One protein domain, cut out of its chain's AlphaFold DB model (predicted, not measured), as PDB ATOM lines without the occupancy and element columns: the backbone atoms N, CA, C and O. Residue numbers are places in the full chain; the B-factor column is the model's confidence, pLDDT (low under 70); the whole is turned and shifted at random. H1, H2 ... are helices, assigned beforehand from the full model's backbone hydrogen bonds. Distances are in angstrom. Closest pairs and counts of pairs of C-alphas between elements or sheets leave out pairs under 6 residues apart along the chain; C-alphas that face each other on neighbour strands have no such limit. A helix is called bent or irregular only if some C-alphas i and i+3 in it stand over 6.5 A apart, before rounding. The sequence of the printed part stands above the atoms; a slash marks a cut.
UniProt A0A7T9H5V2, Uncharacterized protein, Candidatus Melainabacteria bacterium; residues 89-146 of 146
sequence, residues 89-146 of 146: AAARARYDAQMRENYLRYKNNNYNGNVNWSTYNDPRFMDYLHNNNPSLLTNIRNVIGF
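This is residues 89 to 146 of the 146 residues of an uncharacterized protein of Candidatus Melainabacteria bacterium (UniProt A0A7T9H5V2). Three helices make a small triangle: the long, kinked H1 makes one side, H3 runs back beside its first half, and H2 stands crosswise near its last residues. Between H1 and H2 the chain swings out past the end of H1 in a broad loop, residues 107 to 122, and then returns to begin H2. The printed part has 58 residues, with the named helices H1, H2 and H3 in that order and no named strand; its class is all helix. The whole is compact, with a radius of gyration of the C-alphas of 10.9 A and spans of 32 by 25 by 16 A.

Find C-alpha 89 at (46.875, -50.499, -11.522), where H1 begins; it takes in residues 89 to 106 and measures 23.6 A from first to last C-alpha. Look near residue 96 for a kink of 50 degrees. H1 is irregular there: C-alphas 94 and 97 are 7.4 A apart. Past residues 107 to 122, find C-alpha 123 at (38.920, -30.734, -11.956); from there H2 takes in residues 123 to 132, 14.3 A long. After Asn 133, H3 takes in residues 134 to 144, 15.1 A long, and ends with C-alpha 144 at (49.117, -40.425, -5.332).

Start with H1, the longest helix. With residues 91 to 98 alone it only just touches H3, with 3 pairs of C-alphas within 8 A; the closest are those of Ala 91 and Val 143, 7.0 A apart. These two helices run opposite ways at a shallow tilt of 31 degrees. Farther along, residues 102 to 106 alone touch H2, and the closest C-alphas are those of Tyr 106 and Phe 125, 6.8 A apart. H1 and H2 are about perpendicular, at 80 degrees. H2 and H3 touch too, closest at the C-alphas of Leu 129 and Leu 137, 6.2 A apart; they run opposite ways at a steep tilt of 49 degrees. The helix packing is mostly crossed, only just, with 1 of the 3 touching pairs at a shallow tilt. In H2 and H3 every O i to N i+4 pair is within hydrogen-bond range; in H1 11 of 14 are.

The two C-alphas farthest apart are those of Asn 110 and Phe 146, at 32.2 A. The printed part has no cut and ends at Phe 146, the chain's last residue. The link from H1 to H2, 16 residues, is long; the link from H2 to H3, 1 residue, is tight. The mean pLDDT of the printed part is 83.2, and the model's confidence is low, under 70, at residues 145 to 146.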
ATOM      1  N   ALA A  89      48.208 -50.025 -11.132       82.62
ATOM      2  CA  ALA A  89      46.875 -50.499 -11.522       82.62
ATOM      3  C   ALA A  89      46.086 -51.113 -10.349       82.62
ATOM      4  O   ALA A  89      44.891 -50.861 -10.220       82.62
ATOM      5  N   ALA A  90      46.761 -51.842  -9.454       82.00
ATOM      6  CA  ALA A  90      46.142 -52.444  -8.275       82.00
ATOM      7  C   ALA A  90      45.595 -51.388  -7.299       82.00
ATOM      8  O   ALA A  90      44.467 -51.505  -6.829       82.00
ATOM      9  N   ALA A  91      46.359 -50.328  -7.025       81.88
ATOM     10  CA  ALA A  91      45.917 -49.229  -6.176       81.88
ATOM     11  C   ALA A  91      44.733 -48.482  -6.801       81.88
ATOM     12  O   ALA A  91      43.796 -48.142  -6.089       81.88
ATOM     13  N   ARG A  92      44.727 -48.287  -8.126       83.56
ATOM     14  CA  ARG A  92      43.583 -47.688  -8.838       83.56
ATOM     15  C   ARG A  92      42.330 -48.547  -8.708       83.56
ATOM     16  O   ARG A  92      41.275 -48.024  -8.374       83.56
ATOM     17  N   ALA A  93      42.459 -49.858  -8.920       83.69
ATOM     18  CA  ALA A  93      41.341 -50.796  -8.857       83.69
ATOM     19  C   ALA A  93      40.657 -50.812  -7.480       83.69
ATOM     20  O   ALA A  93      39.436 -50.901  -7.413       83.69
ATOM     21  N   ARG A  94      41.422 -50.642  -6.388       85.81
ATOM     22  CA  ARG A  94      40.873 -50.571  -5.017       85.81
ATOM     23  C   ARG A  94      39.857 -49.443  -4.831       85.81
ATOM     24  O   ARG A  94      38.894 -49.620  -4.097       85.81
ATOM     25  N   TYR A  95      40.070 -48.303  -5.488       86.75
ATOM     26  CA  TYR A  95      39.212 -47.121  -5.342       86.75
ATOM     27  C   TYR A  95      38.293 -46.891  -6.541       86.75
ATOM     28  O   TYR A  95      37.450 -45.999  -6.491       86.75
ATOM     29  N   ASP A  96      38.421 -47.680  -7.611       85.44
ATOM     30  CA  ASP A  96      37.679 -47.465  -8.854       85.44
ATOM     31  C   ASP A  96      36.163 -47.537  -8.640       85.44
ATOM     32  O   ASP A  96      35.445 -46.657  -9.102       85.44
ATOM     33  N   ALA A  97      35.675 -48.506  -7.859       86.12
ATOM     34  CA  ALA A  97      34.248 -48.639  -7.560       86.12
ATOM     35  C   ALA A  97      33.686 -47.416  -6.810       86.12
ATOM     36  O   ALA A  97      32.670 -46.850  -7.215       86.12
ATOM     37  N   GLN A  98      34.386 -46.959  -5.765       88.31
ATOM     38  CA  GLN A  98      33.988 -45.781  -4.984       88.31
ATOM     39  C   GLN A  98      34.035 -44.509  -5.839       88.31
ATOM     40  O   GLN A  98      33.135 -43.669  -5.785       88.31
ATOM     41  N   MET A  99      35.063 -44.377  -6.674       88.25
ATOM     42  CA  MET A  99      35.212 -43.252  -7.591       88.25
ATOM     43  C   MET A  99      34.129 -43.234  -8.659       88.25
ATOM     44  O   MET A  99      33.555 -42.179  -8.924       88.25
ATOM     45  N   ARG A 100      33.801 -44.396  -9.226       88.31
ATOM     46  CA  ARG A 100      32.721 -44.558 -10.198       88.31
ATOM     47  C   ARG A 100      31.388 -44.123  -9.614       88.31
ATOM     48  O   ARG A 100      30.689 -43.342 -10.250       88.31
ATOM     49  N   GLU A 101      31.049 -44.588  -8.417       88.06
ATOM     50  CA  GLU A 101      29.793 -44.230  -7.758       88.06
ATOM     51  C   GLU A 101      29.677 -42.712  -7.559       88.06
ATOM     52  O   GLU A 101      28.692 -42.095  -7.969       88.06
ATOM     53  N   ASN A 102      30.717 -42.083  -7.003       88.19
ATOM     54  CA  ASN A 102      30.739 -40.634  -6.804       88.19
ATOM     55  C   ASN A 102      30.705 -39.877  -8.140       88.19
ATOM     56  O   ASN A 102      30.061 -38.834  -8.244       88.19
ATOM     57  N   TYR A 103      31.360 -40.396  -9.179       88.56
ATOM     58  CA  TYR A 103      31.366 -39.782 -10.505       88.56
ATOM     59  C   TYR A 103      29.989 -39.839 -11.174       88.56
ATOM     60  O   TYR A 103      29.560 -38.862 -11.791       88.56
ATOM     61  N   LEU A 104      29.267 -40.949 -11.019       86.81
ATOM     62  CA  LEU A 104      27.892 -41.078 -11.497       86.81
ATOM     63  C   LEU A 104      26.958 -40.120 -10.753       86.81
ATOM     64  O   LEU A 104      26.189 -39.414 -11.408       86.81
ATOM     65  N   ARG A 105      27.096 -39.994  -9.425       87.38
ATOM     66  CA  ARG A 105      26.368 -38.991  -8.624       87.38
ATOM     67  C   ARG A 105      26.655 -37.568  -9.106       87.38
ATOM     68  O   ARG A 105      25.723 -36.819  -9.368       87.38
ATOM     69  N   TYR A 106      27.925 -37.223  -9.327       87.31
ATOM     70  CA  TYR A 106      28.334 -35.929  -9.889       87.31
ATOM     71  C   TYR A 106      27.710 -35.647 -11.267       87.31
ATOM     72  O   TYR A 106      27.414 -34.501 -11.607       87.31
ATOM     73  N   LYS A 107      27.501 -36.685 -12.082       86.69
ATOM     74  CA  LYS A 107      26.853 -36.580 -13.395       86.69
ATOM     75  C   LYS A 107      25.332 -36.759 -13.347       86.69
ATOM     76  O   LYS A 107      24.724 -36.847 -14.414       86.69
ATOM     77  N   ASN A 108      24.717 -36.809 -12.162       83.56
ATOM     78  CA  ASN A 108      23.291 -37.090 -11.966       83.56
ATOM     79  C   ASN A 108      22.827 -38.363 -12.699       83.56
ATOM     80  O   ASN A 108      21.770 -38.372 -13.316       83.56
ATOM     81  N   ASN A 109      23.654 -39.414 -12.706       75.50
ATOM     82  CA  ASN A 109      23.435 -40.680 -13.419       75.50
ATOM     83  C   ASN A 109      23.229 -40.570 -14.945       75.50
ATOM     84  O   ASN A 109      22.993 -41.577 -15.602       75.50
ATOM     85  N   ASN A 110      23.416 -39.391 -15.546       75.75
ATOM     86  CA  ASN A 110      23.224 -39.165 -16.983       75.75
ATOM     87  C   ASN A 110      24.473 -39.477 -17.830       75.75
ATOM     88  O   ASN A 110      24.544 -39.121 -19.007       75.75
ATOM     89  N   TYR A 111      25.501 -40.099 -17.248       74.25
ATOM     90  CA  TYR A 111      26.740 -40.409 -17.958       74.25
ATOM     91  C   TYR A 111      26.751 -41.852 -18.473       74.25
ATOM     92  O   TYR A 111      27.028 -42.777 -17.719       74.25
ATOM     93  N   ASN A 112      26.540 -42.019 -19.783       71.62
ATOM     94  CA  ASN A 112      26.604 -43.311 -20.487       71.62
ATOM     95  C   ASN A 112      27.996 -43.654 -21.059       71.62
ATOM     96  O   ASN A 112      28.151 -44.624 -21.799       71.62
ATOM     97  N   GLY A 113      29.015 -42.840 -20.776       72.50
ATOM     98  CA  GLY A 113      30.371 -43.074 -21.275       72.50
ATOM     99  C   GLY A 113      31.122 -44.139 -20.476       72.50
ATOM    100  O   GLY A 113      30.797 -44.416 -19.322       72.50
ATOM    101  N   ASN A 114      32.185 -44.697 -21.064       73.88
ATOM    102  CA  ASN A 114      33.081 -45.586 -20.328       73.88
ATOM    103  C   ASN A 114      33.782 -44.807 -19.199       73.88
ATOM    104  O   ASN A 114      34.551 -43.872 -19.446       73.88
ATOM    105  N   VAL A 115      33.495 -45.180 -17.955       77.62
ATOM    106  CA  VAL A 115      34.098 -44.582 -16.765       77.62
ATOM    107  C   VAL A 115      35.358 -45.374 -16.429       77.62
ATOM    108  O   VAL A 115      35.289 -46.572 -16.184       77.62
ATOM    109  N   ASN A 116      36.511 -44.707 -16.441       82.12
ATOM    110  CA  ASN A 116      37.790 -45.296 -16.060       82.12
ATOM    111  C   ASN A 116      38.603 -44.308 -15.223       82.12
ATOM    112  O   ASN A 116      38.250 -43.131 -15.120       82.12
ATOM    113  N   TRP A 117      39.738 -44.768 -14.691       81.81
ATOM    114  CA  TRP A 117      40.606 -43.945 -13.851       81.81
ATOM    115  C   TRP A 117      40.931 -42.577 -14.466       81.81
ATOM    116  O   TRP A 117      40.882 -41.567 -13.774       81.81
ATOM    117  N   SER A 118      41.199 -42.492 -15.773       81.69
ATOM    118  CA  SER A 118      41.499 -41.208 -16.421       81.69
ATOM    119  C   SER A 118      40.286 -40.278 -16.518       81.69
ATOM    120  O   SER A 118      40.486 -39.065 -16.639       81.69
ATOM    121  N   THR A 119      39.064 -40.809 -16.512       83.19
ATOM    122  CA  THR A 119      37.818 -40.030 -16.548       83.19
ATOM    123  C   THR A 119      37.636 -39.231 -15.259       83.19
ATOM    124  O   THR A 119      37.158 -38.101 -15.301       83.19
ATOM    125  N   TYR A 120      38.102 -39.766 -14.131       84.62
ATOM    126  CA  TYR A 120      38.013 -39.094 -12.838       84.62
ATOM    127  C   TYR A 120      38.937 -37.881 -12.692       84.62
ATOM    128  O   TYR A 120      38.707 -37.066 -11.814       84.62
ATOM    129  N   ASN A 121      39.945 -37.688 -13.549       83.44
ATOM    130  CA  ASN A 121      40.836 -36.512 -13.503       83.44
ATOM    131  C   ASN A 121      40.150 -35.213 -14.000       83.44
ATOM    132  O   ASN A 121      40.786 -34.353 -14.610       83.44
ATOM    133  N   ASP A 122      38.835 -35.086 -13.831       84.12
ATOM    134  CA  ASP A 122      38.101 -33.853 -14.098       84.12
ATOM    135  C   ASP A 122      38.249 -32.921 -12.880       84.12
ATOM    136  O   ASP A 122      37.831 -33.287 -11.777       84.12
ATOM    137  N   PRO A 123      38.801 -31.702 -13.042       81.44
ATOM    138  CA  PRO A 123      38.920 -30.734 -11.956       81.44
ATOM    139  C   PRO A 123      37.599 -30.442 -11.236       81.44
ATOM    140  O   PRO A 123      37.611 -30.179 -10.040       81.44
ATOM    141  N   ARG A 124      36.464 -30.489 -11.946       83.94
ATOM    142  CA  ARG A 124      35.141 -30.246 -11.350       83.94
ATOM    143  C   ARG A 124      34.651 -31.431 -10.528       83.94
ATOM    144  O   ARG A 124      33.914 -31.246  -9.568       83.94
ATOM    145  N   PHE A 125      35.059 -32.640 -10.899       88.19
ATOM    146  CA  PHE A 125      34.774 -33.824 -10.100       88.19
ATOM    147  C   PHE A 125      35.636 -33.862  -8.833       88.19
ATOM    148  O   PHE A 125      35.135 -34.213  -7.771       88.19
ATOM    149  N   MET A 126      36.895 -33.419  -8.911       86.44
ATOM    150  CA  MET A 126      37.728 -33.237  -7.715       86.44
ATOM    151  C   MET A 126      37.113 -32.227  -6.744       86.44
ATOM    152  O   MET A 126      37.091 -32.486  -5.547       86.44
ATOM    153  N   ASP A 127      36.559 -31.119  -7.250       88.12
ATOM    154  CA  ASP A 127      35.820 -30.149  -6.423       88.12
ATOM    155  C   ASP A 127      34.593 -30.778  -5.767       88.12
ATOM    156  O   ASP A 127      34.319 -30.552  -4.589       88.12
ATOM    157  N   TYR A 128      33.858 -31.595  -6.522       89.06
ATOM    158  CA  TYR A 128      32.723 -32.335  -5.989       89.06
ATOM    159  C   TYR A 128      33.149 -33.279  -4.857       89.06
ATOM    160  O   TYR A 128      32.531 -33.250  -3.794       89.06
ATOM    161  N   LEU A 129      34.214 -34.066  -5.047       88.81
ATOM    162  CA  LEU A 129      34.748 -34.969  -4.024       88.81
ATOM    163  C   LEU A 129      35.252 -34.217  -2.795       88.81
ATOM    164  O   LEU A 129      34.983 -34.646  -1.680       88.81
ATOM    165  N   HIS A 130      35.929 -33.087  -2.984       86.69
ATOM    166  CA  HIS A 130      36.406 -32.255  -1.882       86.69
ATOM    167  C   HIS A 130      35.268 -31.811  -0.958       86.69
ATOM    168  O   HIS A 130      35.416 -31.858   0.259       86.69
ATOM    169  N   ASN A 131      34.114 -31.460  -1.532       86.19
ATOM    170  CA  ASN A 131      32.967 -30.966  -0.774       86.19
ATOM    171  C   ASN A 131      32.034 -32.076  -0.257       86.19
ATOM    172  O   ASN A 131      31.435 -31.917   0.800       86.19
ATOM    173  N   ASN A 132      31.874 -33.183  -0.993       87.00
ATOM    174  CA  ASN A 132      30.861 -34.207  -0.692       87.00
ATOM    175  C   ASN A 132      31.444 -35.500  -0.106       87.00
ATOM    176  O   ASN A 132      30.719 -36.260   0.529       87.00
ATOM    177  N   ASN A 133      32.729 -35.786  -0.337       85.44
ATOM    178  CA  ASN A 133      33.382 -37.004   0.143       85.44
ATOM    179  C   ASN A 133      34.889 -36.778   0.415       85.44
ATOM    180  O   ASN A 133      35.754 -37.338  -0.275       85.44
ATOM    181  N   PRO A 134      35.228 -35.939   1.412       85.44
ATOM    182  CA  PRO A 134      36.612 -35.551   1.691       85.44
ATOM    183  C   PRO A 134      37.490 -36.722   2.161       85.44
ATOM    184  O   PRO A 134      38.708 -36.707   1.957       85.44
ATOM    185  N   SER A 135      36.900 -37.768   2.748       86.00
ATOM    186  CA  SER A 135      37.625 -38.969   3.178       86.00
ATOM    187  C   SER A 135      38.142 -39.776   1.984       86.00
ATOM    188  O   SER A 135      39.318 -40.145   1.957       86.00
ATOM    189  N   LEU A 136      37.317 -39.979   0.948       86.25
ATOM    190  CA  LEU A 136      37.745 -40.621  -0.299       86.25
ATOM    191  C   LEU A 136      38.866 -39.829  -0.978       86.25
ATOM    192  O   LEU A 136      39.866 -40.410  -1.404       86.25
ATOM    193  N   LEU A 137      38.731 -38.502  -1.033       85.44
ATOM    194  CA  LEU A 137      39.763 -37.634  -1.593       85.44
ATOM    195  C   LEU A 137      41.095 -37.784  -0.840       85.44
ATOM    196  O   LEU A 137      42.141 -37.900  -1.474       85.44
ATOM    197  N   THR A 138      41.059 -37.855   0.491       84.44
ATOM    198  CA  THR A 138      42.253 -38.053   1.330       84.44
ATOM    199  C   THR A 138      42.914 -39.413   1.081       84.44
ATOM    200  O   THR A 138      44.134 -39.502   0.961       84.44
ATOM    201  N   ASN A 139      42.131 -40.478   0.910       85.56
ATOM    202  CA  ASN A 139      42.677 -41.796   0.575       85.56
ATOM    203  C   ASN A 139      43.368 -41.802  -0.795       85.56
ATOM    204  O   ASN A 139      44.458 -42.354  -0.950       85.56
ATOM    205  N   ILE A 140      42.777 -41.129  -1.781       84.06
ATOM    206  CA  ILE A 140      43.388 -40.960  -3.103       84.06
ATOM    207  C   ILE A 140      44.649 -40.104  -3.026       84.06
ATOM    208  O   ILE A 140      45.636 -40.404  -3.701       84.06
ATOM    209  N   ARG A 141      44.652 -39.082  -2.168       82.06
ATOM    210  CA  ARG A 141      45.822 -38.254  -1.876       82.06
ATOM    211  C   ARG A 141      47.021 -39.107  -1.447       82.06
ATOM    212  O   ARG A 141      48.096 -38.991  -2.037       82.06
ATOM    213  N   ASN A 142      46.806 -40.018  -0.499       81.88
ATOM    214  CA  ASN A 142      47.836 -40.930   0.008       81.88
ATOM    215  C   ASN A 142      48.369 -41.858  -1.090       81.88
ATOM    216  O   ASN A 142      49.569 -42.084  -1.203       81.88
ATOM    217  N   VAL A 143      47.482 -42.354  -1.952       80.88
ATOM    218  CA  VAL A 143      47.834 -43.256  -3.058       80.88
ATOM    219  C   VAL A 143      48.640 -42.552  -4.152       80.88
ATOM    220  O   VAL A 143      49.489 -43.166  -4.797       80.88
ATOM    221  N   ILE A 144      48.385 -41.262  -4.373       80.06
ATOM    222  CA  ILE A 144      49.117 -40.425  -5.332       80.06
ATOM    223  C   ILE A 144      50.478 -39.974  -4.762       80.06
ATOM    224  O   ILE A 144      51.368 -39.598  -5.530       80.06
ATOM    225  N   GLY A 145      50.672 -40.076  -3.444       69.88
ATOM    226  CA  GLY A 145      51.929 -39.765  -2.764       69.88
ATOM    227  C   GLY A 145      52.127 -38.267  -2.574       69.88
ATOM    228  O   GLY A 145      53.139 -37.719  -3.030       69.88
ATOM    229  N   PHE A 146      51.116 -37.600  -2.012       63.28
ATOM    230  CA  PHE A 146      51.267 -36.235  -1.498       63.28
ATOM    231  C   PHE A 146      52.392 -36.151  -0.474       63.28
ATOM    232  O   PHE A 146      52.494 -37.079   0.356       63.28
TER     233      PHE A 146